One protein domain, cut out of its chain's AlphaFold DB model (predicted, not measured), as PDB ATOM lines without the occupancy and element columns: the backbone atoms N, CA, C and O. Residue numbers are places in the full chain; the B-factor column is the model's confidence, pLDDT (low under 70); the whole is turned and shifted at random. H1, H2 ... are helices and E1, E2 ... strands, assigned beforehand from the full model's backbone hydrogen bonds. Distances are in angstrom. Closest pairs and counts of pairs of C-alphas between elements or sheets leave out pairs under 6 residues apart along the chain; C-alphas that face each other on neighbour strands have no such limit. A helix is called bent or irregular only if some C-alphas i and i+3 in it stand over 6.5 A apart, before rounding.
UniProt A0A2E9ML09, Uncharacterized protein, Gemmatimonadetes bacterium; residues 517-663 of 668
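Overview. This is residues 517 to 663 of the 668 residues of an uncharacterized protein of Gemmatimonadetes bacterium (UniProt A0A2E9ML09). A large, twisted sheet, E4 E3 E6 E8 E7, has a smaller sheet, E1 E2 E5, partly face to face with it, their strands crossed: a sandwich, two sheets face to face. H1 packs beside edge strand E4, residues 599 to 604 stick out, and H2 lies far out near the opposite end of the long axis. The 147 printed residues have two named helices and eight named strands, in the chain order E1 E2 E3 E4 E5 H1 E6 H2 E7 E8; both sheets are antiparallel, in the orders given, and the class is mixed, helices and strands. The whole is only just compact, close to loose, with a radius of gyration of the C-alphas of 17.3 A and spans of 49 by 36 by 23 A.

Arrangement. In the larger sheet, E4 (residues 561 to 572) and E3 (544 to 555) form a hairpin, with N 547 and O 569 2.9 A apart. E3 is the antiparallel neighbour of E6 (609 to 622), with N 548 and O 619 3.0 A apart. E6 neighbours E8 (652 to 662), with N 618 and O 659 2.8 A apart. E8 and E7 (647 to 650) form a hairpin, with N 648 and O 654 2.8 A apart. E4 bends by 65 degrees at residue 566 and E6 by 78 degrees at residue 614. In the smaller sheet, E1 (520 to 527) and E2 (530 to 537) form a hairpin, with N 523 and O 534 2.9 A apart; E2 neighbours E5 (577 to 583), with N 533 and O 580 2.8 A apart. The facing parts of the sheets are 9.5 A centre to centre, with strands at 44 degrees; the closest C-alphas of E1 and E8, Leu 522 and Asp 659, are 6.8 A apart. H1 (587 to 603) is on the larger sheet at a height of 5.1 A, over none of its strands; its closest C-alphas with E4, Trp 589 and Gly 564, are 5.9 A apart. H2 (629 to 635) is on neither sheet. E6, H2 and E7 form a split strand-helix-strand unit, two strands of one sheet that are not neighbours, with a helix between them along the chain and E8 between them in the sheet, and its crossover is right-handed. Every O i to N i+4 pair is within hydrogen-bond range in H2, and 11 of 13 in H1.

Along the chain. E1 begins at C-alpha 520 (237.654, 215.418, 241.330), and E8 ends at C-alpha 662 (229.117, 232.132, 252.746). E3 is 33.6 A long, E8 31.2 A, E6 30.6 A and E4 30.2 A. H1, 24.4 A, is irregular: C-alphas 599 and 602 are 8.0 A apart.

Size, cuts and confidence. The two C-alphas farthest apart, Asp 575 and Asp 602, are 51.4 A apart. The printed part has no cut, and the link from H2 to E7, 11 residues, is long. The mean pLDDT of the printed part is 85.2; residues under 70 include 557 to 560, 602 to 605 and 649 to 652.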
ATOM      1  N   GLU A 517     242.211 204.676 241.065       90.19
ATOM      2  CA  GLU A 517     242.216 205.993 241.693       90.19
ATOM      3  C   GLU A 517     241.146 206.882 241.056       90.19
ATOM      4  O   GLU A 517     241.055 206.980 239.832       90.19
ATOM      5  N   TYR A 518     240.356 207.533 241.909       93.31
ATOM      6  CA  TYR A 518     239.357 208.516 241.525       93.31
ATOM      7  C   TYR A 518     239.582 209.834 242.269       93.31
ATOM      8  O   TYR A 518     239.724 209.880 243.498       93.31
ATOM      9  N   GLN A 519     239.568 210.933 241.525       94.00
ATOM     10  CA  GLN A 519     239.708 212.296 242.029       94.00
ATOM     11  C   GLN A 519     238.756 213.257 241.313       94.00
ATOM     12  O   GLN A 519     238.255 213.005 240.217       94.00
ATOM     13  N   GLY A 520     238.494 214.402 241.937       94.31
ATOM     14  CA  GLY A 520     237.654 215.418 241.330       94.31
ATOM     15  C   GLY A 520     237.903 216.808 241.881       94.31
ATOM     16  O   GLY A 520     238.639 217.014 242.842       94.31
ATOM     17  N   ARG A 521     237.270 217.779 241.239       96.19
ATOM     18  CA  ARG A 521     237.273 219.182 241.622       96.19
ATOM     19  C   ARG A 521     235.839 219.673 241.662       96.19
ATOM     20  O   ARG A 521     235.119 219.580 240.668       96.19
ATOM     21  N   LEU A 522     235.461 220.207 242.811       96.81
ATOM     22  CA  LEU A 522     234.251 220.986 243.004       96.81
ATOM     23  C   LEU A 522     234.603 222.463 242.777       96.81
ATOM     24  O   LEU A 522     235.734 222.881 243.024       96.81
ATOM     25  N   SER A 523     233.665 223.240 242.249       96.56
ATOM     26  CA  SER A 523     233.773 224.697 242.180       96.56
ATOM     27  C   SER A 523     232.386 225.314 242.289       96.56
ATOM     28  O   SER A 523     231.446 224.851 241.636       96.56
ATOM     29  N   LEU A 524     232.274 226.347 243.121       96.81
ATOM     30  CA  LEU A 524     231.016 226.993 243.469       96.81
ATOM     31  C   LEU A 524     231.065 228.470 243.053       96.81
ATOM     32  O   LEU A 524     231.927 229.223 243.503       96.81
ATOM     33  N   GLU A 525     230.137 228.898 242.200       95.12
ATOM     34  CA  GLU A 525     229.963 230.301 241.799       95.12
ATOM     35  C   GLU A 525     228.619 230.815 242.328       95.12
ATOM     36  O   GLU A 525     227.577 230.214 242.073       95.12
ATOM     37  N   ARG A 526     228.622 231.920 243.082       91.25
ATOM     38  CA  ARG A 526     227.412 232.486 243.698       91.25
ATOM     39  C   ARG A 526     226.836 233.628 242.862       91.25
ATOM     40  O   ARG A 526     227.540 234.597 242.596       91.25
ATOM     41  N   ASP A 527     225.537 233.565 242.582       89.25
ATOM     42  CA  ASP A 527     224.736 234.675 242.056       89.25
ATOM     43  C   ASP A 527     223.476 234.869 242.922       89.25
ATOM     44  O   ASP A 527     222.529 234.081 242.885       89.25
ATOM     45  N   GLY A 528     223.486 235.895 243.780       83.75
ATOM     46  CA  GLY A 528     222.398 236.177 244.722       83.75
ATOM     47  C   GLY A 528     222.159 235.044 245.733       83.75
ATOM     48  O   GLY A 528     222.970 234.840 246.647       83.75
ATOM     49  N   SER A 529     221.031 234.344 245.584       80.44
ATOM     50  CA  SER A 529     220.643 233.131 246.330       80.44
ATOM     51  C   SER A 529     220.761 231.840 245.504       80.44
ATOM     52  O   SER A 529     220.427 230.762 245.991       80.44
ATOM     53  N   THR A 530     221.269 231.920 244.274       91.50
ATOM     54  CA  THR A 530     221.600 230.760 243.441       91.50
ATOM     55  C   THR A 530     223.095 230.465 243.545       91.50
ATOM     56  O   THR A 530     223.929 231.370 243.483       91.50
ATOM     57  N   VAL A 531     223.451 229.190 243.671       95.81
ATOM     58  CA  VAL A 531     224.826 228.704 243.533       95.81
ATOM     59  C   VAL A 531     224.908 227.825 242.302       95.81
ATOM     60  O   VAL A 531     224.211 226.816 242.194       95.81
ATOM     61  N   ARG A 532     225.792 228.194 241.379       96.94
ATOM     62  CA  ARG A 532     226.214 227.324 240.295       96.94
ATOM     63  C   ARG A 532     227.311 226.398 240.807       96.94
ATOM     64  O   ARG A 532     228.435 226.828 241.062       96.94
ATOM     65  N   LEU A 533     226.966 225.128 240.953       97.31
ATOM     66  CA  LEU A 533     227.864 224.057 241.351       97.31
ATOM     67  C   LEU A 533     228.351 223.341 240.094       97.31
ATOM     68  O   LEU A 533     227.562 222.715 239.387       97.31
ATOM     69  N   ARG A 534     229.657 223.407 239.822       97.38
ATOM     70  CA  ARG A 534     230.300 222.608 238.771       97.38
ATOM     71  C   ARG A 534     231.245 221.604 239.401       97.38
ATOM     72  O   ARG A 534     232.122 221.984 240.179       97.38
ATOM     73  N   PHE A 535     231.103 220.351 239.006       97.31
ATOM     74  CA  PHE A 535     231.965 219.255 239.423       97.31
ATOM     75  C   PHE A 535     232.592 218.596 238.194       97.31
ATOM     76  O   PHE A 535     231.933 218.429 237.168       97.31
ATOM     77  N   GLN A 536     233.866 218.228 238.304       96.62
ATOM     78  CA  GLN A 536     234.608 217.478 237.293       96.62
ATOM     79  C   GLN A 536     235.455 216.406 237.976       96.62
ATOM     80  O   GLN A 536     236.160 216.703 238.936       96.62
ATOM     81  N   SER A 537     235.435 215.190 237.447       95.69
ATOM     82  CA  SER A 537     236.184 214.036 237.949       95.69
ATOM     83  C   SER A 537     236.613 213.101 236.818       95.69
ATOM     84  O   SER A 537     236.276 213.320 235.655       95.69
ATOM     85  N   ASP A 538     237.348 212.059 237.182       93.69
ATOM     86  CA  ASP A 538     237.650 210.866 236.380       93.69
ATOM     87  C   ASP A 538     236.626 209.723 236.579       93.69
ATOM     88  O   ASP A 538     236.761 208.650 235.983       93.69
ATOM     89  N   LEU A 539     235.573 209.946 237.379       93.88
ATOM     90  CA  LEU A 539     234.522 208.958 237.625       93.88
ATOM     91  C   LEU A 539     233.816 208.564 236.310       93.88
ATOM     92  O   LEU A 539     233.529 209.431 235.474       93.88
ATOM     93  N   PRO A 540     233.474 207.276 236.100       91.12
ATOM     94  CA  PRO A 540     232.974 206.825 234.807       91.12
ATOM     95  C   PRO A 540     231.624 207.458 234.431       91.12
ATOM     96  O   PRO A 540     230.734 207.621 235.268       91.12
ATOM     97  N   THR A 541     231.436 207.754 233.141       90.06
ATOM     98  CA  THR A 541     230.161 208.279 232.611       90.06
ATOM     99  C   THR A 541     228.996 207.339 232.934       90.06
ATOM    100  O   THR A 541     229.066 206.143 232.645       90.06
ATOM    101  N   GLY A 542     227.911 207.892 233.481       83.44
ATOM    102  CA  GLY A 542     226.759 207.133 233.979       83.44
ATOM    103  C   GLY A 542     226.847 206.737 235.458       83.44
ATOM    104  O   GLY A 542     225.983 206.000 235.928       83.44
ATOM    105  N   THR A 543     227.859 207.219 236.185       93.56
ATOM    106  CA  THR A 543     227.880 207.227 237.657       93.56
ATOM    107  C   THR A 543     226.820 208.192 238.186       93.56
ATOM    108  O   THR A 543     226.791 209.346 237.765       93.56
ATOM    109  N   THR A 544     225.986 207.755 239.126       90.44
ATOM    110  CA  THR A 544     225.051 208.621 239.861       90.44
ATOM    111  C   THR A 544     225.753 209.224 241.075       90.44
ATOM    112  O   THR A 544     226.323 208.488 241.884       90.44
ATOM    113  N   ALA A 545     225.703 210.545 241.221       91.19
ATOM    114  CA  ALA A 545     226.227 211.277 242.366       91.19
ATOM    115  C   ALA A 545     225.096 212.011 243.094       91.19
ATOM    116  O   ALA A 545     224.354 212.768 242.474       91.19
ATOM    117  N   LEU A 546     225.002 211.826 244.409       90.19
ATOM    118  CA  LEU A 546     224.152 212.652 245.257       90.19
ATOM    119  C   LEU A 546     224.831 214.010 245.428       90.19
ATOM    120  O   LEU A 546     225.940 214.088 245.963       90.19
ATOM    121  N   VAL A 547     224.163 215.071 244.990       92.88
ATOM    122  CA  VAL A 547     224.576 216.454 245.230       92.88
ATOM    123  C   VAL A 547     223.723 217.013 246.361       92.88
ATOM    124  O   VAL A 547     222.502 217.062 246.222       92.88
ATOM    125  N   SER A 548     224.341 217.430 247.471       90.31
ATOM    126  CA  SER A 548     223.640 218.079 248.593       90.31
ATOM    127  C   SER A 548     224.090 219.524 248.810       90.31
ATOM    128  O   SER A 548     225.211 219.903 248.465       90.31
ATOM    129  N   ALA A 549     223.205 220.325 249.404       92.62
ATOM    130  CA  ALA A 549     223.543 221.589 250.047       92.62
ATOM    131  C   ALA A 549     222.956 221.599 251.464       92.62
ATOM    132  O   ALA A 549     221.774 221.299 251.662       92.62
ATOM    133  N   GLU A 550     223.780 221.941 252.448       92.19
ATOM    134  CA  GLU A 550     223.498 221.750 253.868       92.19
ATOM    135  C   GLU A 550     223.916 222.971 254.695       92.19
ATOM    136  O   GLU A 550     225.022 223.498 254.559       92.19
ATOM    137  N   ARG A 551     223.016 223.425 255.570       93.62
ATOM    138  CA  ARG A 551     223.208 224.563 256.472       93.62
ATOM    139  C   ARG A 551     223.734 224.093 257.823       93.62
ATOM    140  O   ARG A 551     223.044 223.341 258.504       93.62
ATOM    141  N   LEU A 552     224.902 224.565 258.247       90.31
ATOM    142  CA  LEU A 552     225.447 224.228 259.567       90.31
ATOM    143  C   LEU A 552     224.739 225.024 260.681       90.31
ATOM    144  O   LEU A 552     224.488 226.222 260.533       90.31
ATOM    145  N   PHE A 553     224.419 224.377 261.802       90.56
ATOM    146  CA  PHE A 553     223.846 225.006 262.996       90.56
ATOM    147  C   PHE A 553     224.294 224.303 264.286       90.56
ATOM    148  O   PHE A 553     224.685 223.140 264.273       90.56
ATOM    149  N   ARG A 554     224.210 224.999 265.423       86.62
ATOM    150  CA  ARG A 554     224.543 224.465 266.756       86.62
ATOM    151  C   ARG A 554     223.378 224.617 267.724       86.62
ATOM    152  O   ARG A 554     222.584 225.554 267.615       86.62
ATOM    153  N   GLU A 555     223.269 223.702 268.682       84.75
ATOM    154  CA  GLU A 555     222.218 223.704 269.706       84.75
ATOM    155  C   GLU A 555     222.689 224.393 270.999       84.75
ATOM    156  O   GLU A 555     223.844 224.303 271.393       84.75
ATOM    157  N   ARG A 556     221.787 225.085 271.706       78.56
ATOM    158  CA  ARG A 556     222.098 225.964 272.857       78.56
ATOM    159  C   ARG A 556     222.752 225.254 274.059       78.56
ATOM    160  O   ARG A 556     223.223 225.927 274.971       78.56
ATOM    161  N   LYS A 557     222.745 223.919 274.096       65.62
ATOM    162  CA  LYS A 557     223.320 223.088 275.169       65.62
ATOM    163  C   LYS A 557     224.287 222.005 274.653       65.62
ATOM    164  O   LYS A 557     224.510 221.027 275.357       65.62
ATOM    165  N   GLY A 558     224.835 222.157 273.447       59.97
ATOM    166  CA  GLY A 558     225.802 221.217 272.876       59.97
ATOM    167  C   GLY A 558     226.942 221.933 272.158       59.97
ATOM    168  O   GLY A 558     226.764 223.041 271.654       59.97
ATOM    169  N   GLU A 559     228.109 221.293 272.116       54.88
ATOM    170  CA  GLU A 559     229.240 221.738 271.287       54.88
ATOM    171  C   GLU A 559     229.168 221.155 269.863       54.88
ATOM    172  O   GLU A 559     229.718 221.748 268.936       54.88
ATOM    173  N   ASP A 560     228.425 220.052 269.691       66.69
ATOM    174  CA  ASP A 560     228.081 219.413 268.415       66.69
ATOM    175  C   ASP A 560     227.562 220.416 267.370       66.69
ATOM    176  O   ASP A 560     226.639 221.198 267.629       66.69
ATOM    177  N   GLU A 561     228.088 220.310 266.148       75.62
ATOM    178  CA  GLU A 561     227.564 220.990 264.966       75.62
ATOM    179  C   GLU A 561     226.715 220.029 264.122       75.62
ATOM    180  O   GLU A 561     227.117 218.907 263.813       75.62
ATOM    181  N   TYR A 562     225.516 220.481 263.764       82.81
ATOM    182  CA  TYR A 562     224.491 219.728 263.046       82.81
ATOM    183  C   TYR A 562     224.228 220.360 261.675       82.81
ATOM    184  O   TYR A 562     224.463 221.554 261.482       82.81
ATOM    185  N   SER A 563     223.693 219.587 260.723       82.44
ATOM    186  CA  SER A 563     223.318 220.098 259.400       82.44
ATOM    187  C   SER A 563     221.806 220.095 259.144       82.44
ATOM    188  O   SER A 563     221.063 219.204 259.563       82.44
ATOM    189  N   GLY A 564     221.337 221.140 258.462       82.00
ATOM    190  CA  GLY A 564     219.996 221.276 257.908       82.00
ATOM    191  C   GLY A 564     220.037 221.143 256.388       82.00
ATOM    192  O   GLY A 564     220.565 222.013 255.702       82.00
ATOM    193  N   GLU A 565     219.478 220.060 255.858       85.06
ATOM    194  CA  GLU A 565     219.345 219.811 254.416       85.06
ATOM    195  C   GLU A 565     218.537 220.929 253.724       85.06
ATOM    196  O   GLU A 565     217.332 221.052 253.950       85.06
ATOM    197  N   ILE A 566     219.196 221.719 252.869       87.00
ATOM    198  CA  ILE A 566     218.573 222.727 251.993       87.00
ATOM    199  C   ILE A 566     218.141 222.086 250.668       87.00
ATOM    200  O   ILE A 566     217.060 222.373 250.155       87.00
ATOM    201  N   PHE A 567     219.005 221.241 250.100       86.56
ATOM    202  CA  PHE A 567     218.851 220.643 248.775       86.56
ATOM    203  C   PHE A 567     219.522 219.266 248.730       86.56
ATOM    204  O   PHE A 567     220.605 219.094 249.295       86.56
ATOM    205  N   SER A 568     218.915 218.314 248.022       85.06
ATOM    206  CA  SER A 568     219.494 217.003 247.721       85.06
ATOM    207  C   SER A 568     218.930 216.455 246.397       85.06
ATOM    208  O   SER A 568     217.715 216.402 246.209       85.06
ATOM    209  N   GLU A 569     219.800 216.063 245.457       84.38
ATOM    210  CA  GLU A 569     219.410 215.471 244.162       84.38
ATOM    211  C   GLU A 569     220.438 214.425 243.682       84.38
ATOM    212  O   GLU A 569     221.643 214.669 243.716       84.38
ATOM    213  N   ASP A 570     219.971 213.251 243.237       82.81
ATOM    214  CA  ASP A 570     220.802 212.198 242.630       82.81
ATOM    215  C   ASP A 570     220.970 212.480 241.117       82.81
ATOM    216  O   ASP A 570     220.030 212.331 240.336       82.81
ATOM    217  N   VAL A 571     222.175 212.879 240.689       89.50
ATOM    218  CA  VAL A 571     222.477 213.368 239.329       89.50
ATOM    219  C   VAL A 571     223.489 212.465 238.615       89.50
ATOM    220  O   VAL A 571     224.530 212.106 239.165       89.50
ATOM    221  N   ALA A 572     223.210 212.102 237.360       89.94
ATOM    222  CA  ALA A 572     224.102 211.271 236.551       89.94
ATOM    223  C   ALA A 572     225.258 212.084 235.936       89.94
ATOM    224  O   ALA A 572     225.039 213.079 235.246       89.94
ATOM    225  N   LEU A 573     226.497 211.627 236.139       91.81
ATOM    226  CA  LEU A 573     227.702 212.244 235.587       91.81
ATOM    227  C   LEU A 573     227.854 211.948 234.089       91.81
ATOM    228  O   LEU A 573     227.898 210.787 233.664       91.81
ATOM    229  N   HIS A 574     228.043 213.005 233.302       90.31
ATOM    230  CA  HIS A 574     228.389 212.927 231.885       90.31
ATOM    231  C   HIS A 574     229.854 213.333 231.699       90.31
ATOM    232  O   HIS A 574     230.230 214.451 232.037       90.31
ATOM    233  N   ASP A 575     230.693 212.423 231.190       90.06
ATOM    234  CA  ASP A 575     232.144 212.639 231.036       90.06
ATOM    235  C   ASP A 575     232.824 213.109 232.343       90.06
ATOM    236  O   ASP A 575     233.594 214.072 232.370       90.06
ATOM    237  N   GLY A 576     232.441 212.466 233.456       90.00
ATOM    238  CA  GLY A 576     232.903 212.774 234.814       90.00
ATOM    239  C   GLY A 576     232.388 214.097 235.398       90.00
ATOM    240  O   GLY A 576     232.864 214.507 236.459       90.00
ATOM    241  N   LYS A 577     231.458 214.793 234.725       95.06
ATOM    242  CA  LYS A 577     231.056 216.176 235.042       95.06
ATOM    243  C   LYS A 577     229.566 216.335 235.349       95.06
ATOM    244  O   LYS A 577     228.733 215.578 234.846       95.06
ATOM    245  N   LEU A 578     229.252 217.385 236.113       94.44
ATOM    246  CA  LEU A 578     227.923 218.003 236.215       94.44
ATOM    247  C   LEU A 578     228.031 219.530 236.413       94.44
ATOM    248  O   LEU A 578     229.070 220.040 236.836       94.44
ATOM    249  N   ASP A 579     226.959 220.251 236.080       95.25
ATOM    250  CA  ASP A 579     226.811 221.710 236.207       95.25
ATOM    251  C   ASP A 579     225.356 222.000 236.610       95.25
ATOM    252  O   ASP A 579     224.431 221.736 235.840       95.25
ATOM    253  N   LEU A 580     225.143 222.452 237.846       95.06
ATOM    254  CA  LEU A 580     223.829 222.580 238.485       95.06
ATOM    255  C   LEU A 580     223.638 223.988 239.045       95.06
ATOM    256  O   LEU A 580     224.576 224.579 239.567       95.06
ATOM    257  N   HIS A 581     222.415 224.511 238.974       94.75
ATOM    258  CA  HIS A 581     222.059 225.826 239.514       94.75
ATOM    259  C   HIS A 581     221.117 225.636 240.708       94.75
ATOM    260  O   HIS A 581     219.903 225.510 240.552       94.75
ATOM    261  N   ILE A 582     221.697 225.566 241.905       92.81
ATOM    262  CA  ILE A 582     221.006 225.265 243.160       92.81
ATOM    263  C   ILE A 582     220.490 226.573 243.763       92.81
ATOM    264  O   ILE A 582     221.284 227.436 244.139       92.81
ATOM    265  N   LYS A 583     219.168 226.727 243.896       90.31
ATOM    266  CA  LYS A 583     218.591 227.828 244.681       90.31
ATOM    267  C   LYS A 583     218.666 227.482 246.169       90.31
ATOM    268  O   LYS A 583     218.009 226.549 246.621       90.31
ATOM    269  N   VAL A 584     219.423 228.267 246.927       89.06
ATOM    270  CA  VAL A 584     219.535 228.156 248.385       89.06
ATOM    271  C   VAL A 584     218.343 228.856 249.048       89.06
ATOM    272  O   VAL A 584     217.975 229.966 248.665       89.06
ATOM    273  N   SER A 585     217.721 228.196 250.026       88.50
ATOM    274  CA  SER A 585     216.652 228.745 250.870       88.50
ATOM    275  C   SER A 585     216.557 227.921 252.153       88.50
ATOM    276  O   SER A 585     216.385 226.704 252.092       88.50
ATOM    277  N   ASP A 586     216.663 228.559 253.318       89.06
ATOM    278  CA  ASP A 586     216.627 227.843 254.598       89.06
ATOM    279  C   ASP A 586     215.198 227.551 255.080       89.06
ATOM    280  O   ASP A 586     214.985 226.709 255.957       89.06
ATOM    281  N   ALA A 587     214.203 228.207 254.474       85.75
ATOM    282  CA  ALA A 587     212.799 228.179 254.863       85.75
ATOM    283  C   ALA A 587     212.255 226.776 255.166       85.75
ATOM    284  O   ALA A 587     211.717 226.545 256.251       85.75
ATOM    285  N   THR A 588     212.406 225.821 254.245       77.94
ATOM    286  CA  THR A 588     211.826 224.474 254.386       77.94
ATOM    287  C   THR A 588     212.421 223.712 255.572       77.94
ATOM    288  O   THR A 588     211.675 223.171 256.395       77.94
ATOM    289  N   TRP A 589     213.752 223.680 255.701       83.62
ATOM    290  CA  TRP A 589     214.409 222.928 256.773       83.62
ATOM    291  C   TRP A 589     214.235 223.625 258.124       83.62
ATOM    292  O   TRP A 589     213.953 222.953 259.117       83.62
ATOM    293  N   HIS A 590     214.307 224.957 258.163       89.62
ATOM    294  CA  HIS A 590     214.157 225.740 259.385       89.62
ATOM    295  C   HIS A 590     212.727 225.639 259.939       89.62
ATOM    296  O   HIS A 590     212.531 225.330 261.118       89.62
ATOM    297  N   LYS A 591     211.703 225.774 259.081       85.56
ATOM    298  CA  LYS A 591     210.287 225.612 259.465       85.56
ATOM    299  C   LYS A 591     209.991 224.166 259.916       85.56
ATOM    300  O   LYS A 591     209.255 223.975 260.889       85.56
ATOM    301  N   ARG A 592     210.632 223.149 259.311       79.25
ATOM    302  CA  ARG A 592     210.631 221.741 259.783       79.25
ATOM    303  C   ARG A 592     211.275 221.602 261.174       79.25
ATOM    304  O   ARG A 592     210.664 221.013 262.067       79.25
ATOM    305  N   ARG A 593     212.458 222.186 261.388       83.19
ATOM    306  CA  ARG A 593     213.253 222.053 262.622       83.19
ATOM    307  C   ARG A 593     212.643 222.775 263.829       83.19
ATOM    308  O   ARG A 593     212.678 222.230 264.931       83.19
ATOM    309  N   LEU A 594     212.018 223.940 263.631       86.31
ATOM    310  CA  LEU A 594     211.254 224.644 264.676       86.31
ATOM    311  C   LEU A 594     209.985 223.876 265.086       86.31
ATOM    312  O   LEU A 594     209.638 223.820 266.268       86.31
ATOM    313  N   LYS A 595     209.294 223.246 264.123       81.00
ATOM    314  CA  LYS A 595     208.136 222.381 264.406       81.00
ATOM    315  C   LYS A 595     208.548 221.158 265.232       81.00
ATOM    316  O   LYS A 595     207.861 220.829 266.196       81.00
ATOM    317  N   GLN A 596     209.667 220.521 264.879       75.69
ATOM    318  CA  GLN A 596     210.241 219.396 265.623       75.69
ATOM    319  C   GLN A 596     210.629 219.793 267.055       75.69
ATOM    320  O   GLN A 596     210.208 219.118 267.992       75.69
ATOM    321  N   GLU A 597     211.333 220.914 267.243       81.06
ATOM    322  CA  GLU A 597     211.684 221.429 268.577       81.06
ATOM    323  C   GLU A 597     210.441 221.593 269.463       81.06
ATOM    324  O   GLU A 597     210.352 221.001 270.535       81.06
ATOM    325  N   LYS A 598     209.420 222.306 268.972       80.94
ATOM    326  CA  LYS A 598     208.170 222.525 269.714       80.94
ATOM    327  C   LYS A 598     207.403 221.230 270.023       80.94
ATOM    328  O   LYS A 598     206.675 221.178 271.009       80.94
ATOM    329  N   GLN A 599     207.527 220.201 269.186       71.56
ATOM    330  CA  GLN A 599     206.804 218.932 269.328       71.56
ATOM    331  C   GLN A 599     207.501 217.914 270.253       71.56
ATOM    332  O   GLN A 599     206.864 216.987 270.774       71.56
ATOM    333  N   PHE A 600     208.804 218.093 270.470       69.00
ATOM    334  CA  PHE A 600     209.647 217.209 271.273       69.00
ATOM    335  C   PHE A 600     210.398 217.952 272.396       69.00
ATOM    336  O   PHE A 600     211.357 217.409 272.943       69.00
ATOM    337  N   ALA A 601     209.936 219.148 272.779       70.75
ATOM    338  CA  ALA A 601     210.510 219.964 273.852       70.75
ATOM    339  C   ALA A 601     210.579 219.201 275.188       70.75
ATOM    340  O   ALA A 601     211.666 218.997 275.721       70.75
ATOM    341  N   ASP A 602     209.447 218.669 275.665       53.00
ATOM    342  CA  ASP A 602     209.360 217.797 276.853       53.00
ATOM    343  C   ASP A 602     210.106 216.452 276.712       53.00
ATOM    344  O   ASP A 602     210.183 215.687 277.670       53.00
ATOM    345  N   ALA A 603     210.671 216.153 275.537       54.28
ATOM    346  CA  ALA A 603     211.445 214.943 275.278       54.28
ATOM    347  C   ALA A 603     212.968 215.170 275.224       54.28
ATOM    348  O   ALA A 603     213.717 214.196 275.231       54.28
ATOM    349  N   GLY A 604     213.433 216.419 275.093       61.59
ATOM    350  CA  GLY A 604     214.858 216.749 274.927       61.59
ATOM    351  C   GLY A 604     215.526 216.175 273.664       61.59
ATOM    352  O   GLY A 604     216.748 216.167 273.577       61.59
ATOM    353  N   ILE A 605     214.750 215.674 272.695       64.25
ATOM    354  CA  ILE A 605     215.253 214.933 271.516       64.25
ATOM    355  C   ILE A 605     215.953 215.843 270.498       64.25
ATOM    356  O   ILE A 605     216.845 215.401 269.777       64.25
ATOM    357  N   PHE A 606     215.514 217.096 270.436       70.88
ATOM    358  CA  PHE A 606     216.086 218.161 269.627       70.88
ATOM    359  C   PHE A 606     216.312 219.342 270.569       70.88
ATOM    360  O   PHE A 606     215.348 219.813 271.178       70.88
ATOM    361  N   GLY A 607     217.542 219.828 270.714       67.88
ATOM    362  CA  GLY A 607     217.806 221.023 271.508       67.88
ATOM    363  C   GLY A 607     217.285 222.289 270.828       67.88
ATOM    364  O   GLY A 607     216.927 222.300 269.648       67.88
ATOM    365  N   THR A 608     217.265 223.397 271.562       82.56
ATOM    366  CA  THR A 608     216.977 224.704 270.962       82.56
ATOM    367  C   THR A 608     218.122 225.148 270.070       82.56
ATOM    368  O   THR A 608     219.273 225.081 270.498       82.56
ATOM    369  N   ILE A 609     217.824 225.653 268.868       85.62
ATOM    370  CA  ILE A 609     218.846 226.260 268.000       85.62
ATOM    371  C   ILE A 609     219.543 227.399 268.772       85.62
ATOM    372  O   ILE A 609     218.916 228.365 269.215       85.62
ATOM    373  N   GLY A 610     220.850 227.250 268.985       82.31
ATOM    374  CA  GLY A 610     221.713 228.221 269.659       82.31
ATOM    375  C   GLY A 610     222.314 229.235 268.687       82.31
ATOM    376  O   GLY A 610     222.435 230.407 269.029       82.31
ATOM    377  N   GLY A 611     222.624 228.794 267.467       88.38
ATOM    378  CA  GLY A 611     223.091 229.633 266.366       88.38
ATOM    379  C   GLY A 611     223.097 228.866 265.043       88.38
ATOM    380  O   GLY A 611     223.115 227.637 265.037       88.38
ATOM    381  N   ILE A 612     223.070 229.595 263.930       91.75
ATOM    382  CA  ILE A 612     223.105 229.062 262.560       91.75
ATOM    383  C   ILE A 612     224.295 229.715 261.847       91.75
ATOM    384  O   ILE A 612     224.557 230.896 262.073       91.75
ATOM    385  N   SER A 613     225.033 228.959 261.034       90.50
ATOM    386  CA  SER A 613     226.187 229.475 260.293       90.50
ATOM    387  C   SER A 613     225.784 230.089 258.954       90.50
ATOM    388  O   SER A 613     224.932 229.555 258.244       90.50
ATOM    389  N   ASP A 614     226.470 231.159 258.548       91.81
ATOM    390  CA  ASP A 614     226.417 231.670 257.172       91.81
ATOM    391  C   ASP A 614     227.067 230.705 256.165       91.81
ATOM    392  O   ASP A 614     226.858 230.839 254.960       91.81
ATOM    393  N   ASP A 615     227.854 229.735 256.634       92.12
ATOM    394  CA  ASP A 615     228.515 228.739 255.795       92.12
ATOM    395  C   ASP A 615     227.515 227.639 255.367       92.12
ATOM    396  O   ASP A 615     226.999 226.883 256.196       92.12
ATOM    397  N   VAL A 616     227.243 227.548 254.059       93.12
ATOM    398  CA  VAL A 616     226.533 226.422 253.426       93.12
ATOM    399  C   VAL A 616     227.568 225.458 252.864       93.12
ATOM    400  O   VAL A 616     228.400 225.855 252.045       93.12
ATOM    401  N   VAL A 617     227.506 224.195 253.281       95.50
ATOM    402  CA  VAL A 617     228.346 223.117 252.752       95.50
ATOM    403  C   VAL A 617     227.646 222.500 251.552       95.50
ATOM    404  O   VAL A 617     226.507 222.052 251.655       95.50
ATOM    405  N   PHE A 618     228.337 222.448 250.420       96.25
ATOM    406  CA  PHE A 618     227.909 221.711 249.239       96.25
ATOM    407  C   PHE A 618     228.715 220.420 249.147       96.25
ATOM    408  O   PHE A 618     229.936 220.439 249.322       96.25
ATOM    409  N   SER A 619     228.052 219.303 248.858       95.00
ATOM    410  CA  SER A 619     228.710 218.007 248.682       95.00
ATOM    411  C   SER A 619     228.380 217.373 247.336       95.00
ATOM    412  O   SER A 619     227.303 217.584 246.779       95.00
ATOM    413  N   VAL A 620     229.318 216.574 246.826       96.12
ATOM    414  CA  VAL A 620     229.077 215.602 245.757       96.12
ATOM    415  C   VAL A 620     229.586 214.254 246.257       96.12
ATOM    416  O   VAL A 620     230.795 214.065 246.429       96.12
ATOM    417  N   MET A 621     228.662 213.329 246.520       92.19
ATOM    418  CA  MET A 621     228.945 212.000 247.060       92.19
ATOM    419  C   MET A 621     228.503 210.902 246.087       92.19
ATOM    420  O   MET A 621     227.369 210.882 245.616       92.19
ATOM    421  N   VAL A 622     229.374 209.925 245.843       91.88
ATOM    422  CA  VAL A 622     229.073 208.724 245.056       91.88
ATOM    423  C   VAL A 622     229.184 207.497 245.955       91.88
ATOM    424  O   VAL A 622     230.267 207.123 246.406       91.88
ATOM    425  N   SER A 623     228.040 206.852 246.192       84.38
ATOM    426  CA  SER A 623     227.970 205.550 246.859       84.38
ATOM    427  C   SER A 623     228.032 204.420 245.826       84.38
ATOM    428  O   SER A 623     227.252 204.461 244.869       84.38
ATOM    429  N   PRO A 624     228.866 203.378 246.015       76.19
ATOM    430  CA  PRO A 624     228.955 202.243 245.091       76.19
ATOM    431  C   PRO A 624     227.645 201.445 245.016       76.19
ATOM    432  O   PRO A 624     227.296 200.919 243.964       76.19
ATOM    433  N   ARG A 625     226.859 201.428 246.102       72.69
ATOM    434  CA  ARG A 625     225.598 200.676 246.213       72.69
ATOM    435  C   ARG A 625     224.397 201.325 245.496       72.69
ATOM    436  O   ARG A 625     223.336 200.712 245.454       72.69
ATOM    437  N   ARG A 626     224.532 202.543 244.948       69.62
ATOM    438  CA  ARG A 626     223.463 203.285 244.232       69.62
ATOM    439  C   ARG A 626     223.726 203.431 242.725       69.62
ATOM    440  O   ARG A 626     223.411 204.453 242.125       69.62
ATOM    441  N   GLN A 627     224.352 202.428 242.116       83.56
ATOM    442  CA  GLN A 627     224.892 202.527 240.759       83.56
ATOM    443  C   GLN A 627     224.283 201.500 239.800       83.56
ATOM    444  O   GLN A 627     223.737 200.479 240.213       83.56
ATOM    445  N   THR A 628     224.410 201.745 238.492       79.44
ATOM    446  CA  THR A 628     224.096 200.725 237.474       79.44
ATOM    447  C   THR A 628     225.093 199.561 237.552       79.44
ATOM    448  O   THR A 628     226.232 199.754 237.974       79.44
ATOM    449  N   GLU A 629     224.717 198.358 237.101       74.12
ATOM    450  CA  GLU A 629     225.589 197.166 237.161       74.12
ATOM    451  C   GLU A 629     226.972 197.390 236.529       74.12
ATOM    452  O   GLU A 629     227.983 196.950 237.074       74.12
ATOM    453  N   ARG A 630     227.038 198.146 235.423       83.31
ATOM    454  CA  ARG A 630     228.294 198.535 234.759       83.31
ATOM    455  C   ARG A 630     229.226 199.331 235.679       83.31
ATOM    456  O   ARG A 630     230.440 199.161 235.610       83.31
ATOM    457  N   ILE A 631     228.663 200.214 236.496       85.94
ATOM    458  CA  ILE A 631     229.401 201.098 237.400       85.94
ATOM    459  C   ILE A 631     229.720 200.364 238.713       85.94
ATOM    460  O   ILE A 631     230.854 200.436 239.177       85.94
ATOM    461  N   MET A 632     228.800 199.546 239.243       80.31
ATOM    462  CA  MET A 632     229.088 198.622 240.355       80.31
ATOM    463  C   MET A 632     230.221 197.643 240.010       80.31
ATOM    464  O   MET A 632     231.072 197.357 240.845       80.31
ATOM    465  N   ALA A 633     230.297 197.161 238.766       80.56
ATOM    466  CA  ALA A 633     231.399 196.311 238.318       80.56
ATOM    467  C   ALA A 633     232.760 197.041 238.307       80.56
ATOM    468  O   ALA A 633     233.790 196.393 238.520       80.56
ATOM    469  N   ALA A 634     232.765 198.362 238.090       82.62
ATOM    470  CA  ALA A 634     233.961 199.205 238.102       82.62
ATOM    471  C   ALA A 634     234.398 199.590 239.526       82.62
ATOM    472  O   ALA A 634     235.572 199.457 239.845       82.62
ATOM    473  N   PHE A 635     233.465 200.001 240.390       87.75
ATOM    474  CA  PHE A 635     233.752 200.405 241.775       87.75
ATOM    475  C   PHE A 635     233.911 199.232 242.749       87.75
ATOM    476  O   PHE A 635     234.566 199.374 243.780       87.75
ATOM    477  N   GLY A 636     233.323 198.080 242.433       77.69
ATOM    478  CA  GLY A 636     233.076 197.038 243.421       77.69
ATOM    479  C   GLY A 636     231.740 197.234 244.150       77.69
ATOM    480  O   GLY A 636     231.114 198.292 244.060       77.69
ATOM    481  N   ARG A 637     231.278 196.197 244.853       74.31
ATOM    482  CA  ARG A 637     229.963 196.189 245.525       74.31
ATOM    483  C   ARG A 637     229.903 197.159 246.705       74.31
ATOM    484  O   ARG A 637     228.875 197.796 246.934       74.31
ATOM    485  N   ASP A 638     231.010 197.260 247.424       72.38
ATOM    486  CA  ASP A 638     231.188 198.058 248.633       72.38
ATOM    487  C   ASP A 638     232.279 199.127 248.440       72.38
ATOM    488  O   ASP A 638     232.742 199.753 249.395       72.38
ATOM    489  N   GLY A 639     232.635 199.375 247.173       76.38
ATOM    490  CA  GLY A 639     233.629 200.351 246.736       76.38
ATOM    491  C   GLY A 639     235.064 199.829 246.824       76.38
ATOM    492  O   GLY A 639     236.004 200.613 246.775       76.38
ATOM    493  N   GLU A 640     235.259 198.516 246.962       81.44
ATOM    494  CA  GLU A 640     236.557 197.870 247.183       81.44
ATOM    495  C   GLU A 640     237.591 198.113 246.066       81.44
ATOM    496  O   GLU A 640     238.794 198.017 246.313       81.44
ATOM    497  N   LYS A 641     237.144 198.503 244.865       87.88
ATOM    498  CA  LYS A 641     237.997 198.883 243.726       87.88
ATOM    499  C   LYS A 641     238.193 200.397 243.588       87.88
ATOM    500  O   LYS A 641     238.791 200.829 242.611       87.88
ATOM    501  N   MET A 642     237.687 201.203 244.521       88.94
ATOM    502  CA  MET A 642     237.878 202.655 244.551       88.94
ATOM    503  C   MET A 642     239.063 203.022 245.457       88.94
ATOM    504  O   MET A 642     239.143 202.569 246.606       88.94
ATOM    505  N   ALA A 643     239.948 203.880 244.953       88.00
ATOM    506  CA  ALA A 643     241.030 204.545 245.681       88.00
ATOM    507  C   ALA A 643     241.079 206.046 245.322       88.00
ATOM    508  O   ALA A 643     240.258 206.523 244.541       88.00
ATOM    509  N   GLY A 644     242.021 206.800 245.894       89.44
ATOM    510  CA  GLY A 644     242.219 208.230 245.620       89.44
ATOM    511  C   GLY A 644     241.797 209.177 246.763       89.44
ATOM    512  O   GLY A 644     241.131 208.767 247.718       89.44
ATOM    513  N   PRO A 645     242.180 210.467 246.691       87.56
ATOM    514  CA  PRO A 645     242.132 211.411 247.821       87.56
ATOM    515  C   PRO A 645     240.715 211.811 248.268       87.56
ATOM    516  O   PRO A 645     240.519 212.301 249.385       87.56
ATOM    517  N   HIS A 646     239.715 211.587 247.416       91.81
ATOM    518  CA  HIS A 646     238.303 211.850 247.711       91.81
ATOM    519  C   HIS A 646     237.558 210.619 248.236       91.81
ATOM    520  O   HIS A 646     236.381 210.719 248.562       91.81
ATOM    521  N   ILE A 647     238.218 209.467 248.375       88.81
ATOM    522  CA  ILE A 647     237.586 208.296 248.980       88.81
ATOM    523  C   ILE A 647     237.511 208.454 250.504       88.81
ATOM    524  O   ILE A 647     238.441 208.932 251.158       88.81
ATOM    525  N   ARG A 648     236.377 208.061 251.082       78.00
ATOM    526  CA  ARG A 648     236.119 207.972 252.523       78.00
ATOM    527  C   ARG A 648     235.696 206.547 252.854       78.00
ATOM    528  O   ARG A 648     234.991 205.916 252.069       78.00
ATOM    529  N   VAL A 649     236.141 206.040 254.002       69.12
ATOM    530  CA  VAL A 649     235.910 204.656 254.433       69.12
ATOM    531  C   VAL A 649     235.056 204.668 255.696       69.12
ATOM    532  O   VAL A 649     235.485 205.179 256.725       69.12
ATOM    533  N   SER A 650     233.839 204.129 255.614       45.62
ATOM    534  CA  SER A 650     232.924 203.991 256.755       45.62
ATOM    535  C   SER A 650     231.985 202.804 256.515       45.62
ATOM    536  O   SER A 650     230.867 202.952 256.023       45.62
ATOM    537  N   GLY A 651     232.504 201.586 256.717       51.81
ATOM    538  CA  GLY A 651     231.839 200.312 256.382       51.81
ATOM    539  C   GLY A 651     231.721 200.010 254.877       51.81
ATOM    540  O   GLY A 651     231.769 198.854 254.474       51.81
ATOM    541  N   VAL A 652     231.629 201.045 254.044       64.25
ATOM    542  CA  VAL A 652     231.816 201.032 252.586       64.25
ATOM    543  C   VAL A 652     232.817 202.121 252.197       64.25
ATOM    544  O   VAL A 652     233.012 203.082 252.950       64.25
ATOM    545  N   ARG A 653     233.437 202.000 251.020       80.31
ATOM    546  CA  ARG A 653     234.176 203.107 250.401       80.31
ATOM    547  C   ARG A 653     233.214 203.960 249.578       80.31
ATOM    548  O   ARG A 653     232.489 203.437 248.737       80.31
ATOM    549  N   VAL A 654     233.204 205.268 249.810       84.81
ATOM    550  CA  VAL A 654     232.449 206.250 249.012       84.81
ATOM    551  C   VAL A 654     233.399 207.314 248.487       84.81
ATOM    552  O   VAL A 654     234.352 207.668 249.175       84.81
ATOM    553  N   PHE A 655     233.143 207.847 247.296       93.44
ATOM    554  CA  PHE A 655     233.786 209.087 246.864       93.44
ATOM    555  C   PHE A 655     232.990 210.258 247.441       93.44
ATOM    556  O   PHE A 655     231.769 210.292 247.305       93.44
ATOM    557  N   GLU A 656     233.666 211.217 248.064       93.69
ATOM    558  CA  GLU A 656     233.066 212.427 248.614       93.69
ATOM    559  C   GLU A 656     233.991 213.636 248.404       93.69
ATOM    560  O   GLU A 656     235.161 213.646 248.801       93.69
ATOM    561  N   ILE A 657     233.443 214.697 247.818       95.44
ATOM    562  CA  ILE A 657     234.051 216.028 247.815       95.44
ATOM    563  C   ILE A 657     233.074 217.034 248.423       95.44
ATOM    564  O   ILE A 657     231.868 216.963 248.184       95.44
ATOM    565  N   LYS A 658     233.608 217.958 249.222       95.38
ATOM    566  CA  LYS A 658     232.873 219.036 249.887       95.38
ATOM    567  C   LYS A 658     233.613 220.353 249.691       95.38
ATOM    568  O   LYS A 658     234.841 220.365 249.660       95.38
ATOM    569  N   ASP A 659     232.850 221.426 249.565       95.94
ATOM    570  CA  ASP A 659     233.308 222.818 249.512       95.94
ATOM    571  C   ASP A 659     232.209 223.696 250.140       95.94
ATOM    572  O   ASP A 659     231.065 223.245 250.266       95.94
ATOM    573  N   SER A 660     232.517 224.915 250.578       94.19
ATOM    574  CA  SER A 660     231.541 225.766 251.272       94.19
ATOM    575  C   SER A 660     231.511 227.206 250.773       94.19
ATOM    576  O   SER A 660     232.508 227.779 250.337       94.19
ATOM    577  N   LEU A 661     230.326 227.814 250.846       94.31
ATOM    578  CA  LEU A 661     230.116 229.220 250.513       94.31
ATOM    579  C   LEU A 661     229.409 229.955 251.644       94.31
ATOM    580  O   LEU A 661     228.428 229.467 252.204       94.31
ATOM    581  N   ARG A 662     229.841 231.197 251.883       92.69
ATOM    582  CA  ARG A 662     229.117 232.132 252.746       92.69
ATOM    583  C   ARG A 662     227.902 232.703 252.040       92.69
ATOM    584  O   ARG A 662     228.004 233.484 251.087       92.69
ATOM    585  N   ILE A 663     226.741 232.310 252.541       90.75
ATOM    586  CA  ILE A 663     225.412 232.699 252.090       90.75
ATOM    587  C   ILE A 663     224.613 232.971 253.355       90.75
ATOM    588  O   ILE A 663     224.295 232.032 254.079       90.75
TER     589      ILE A 663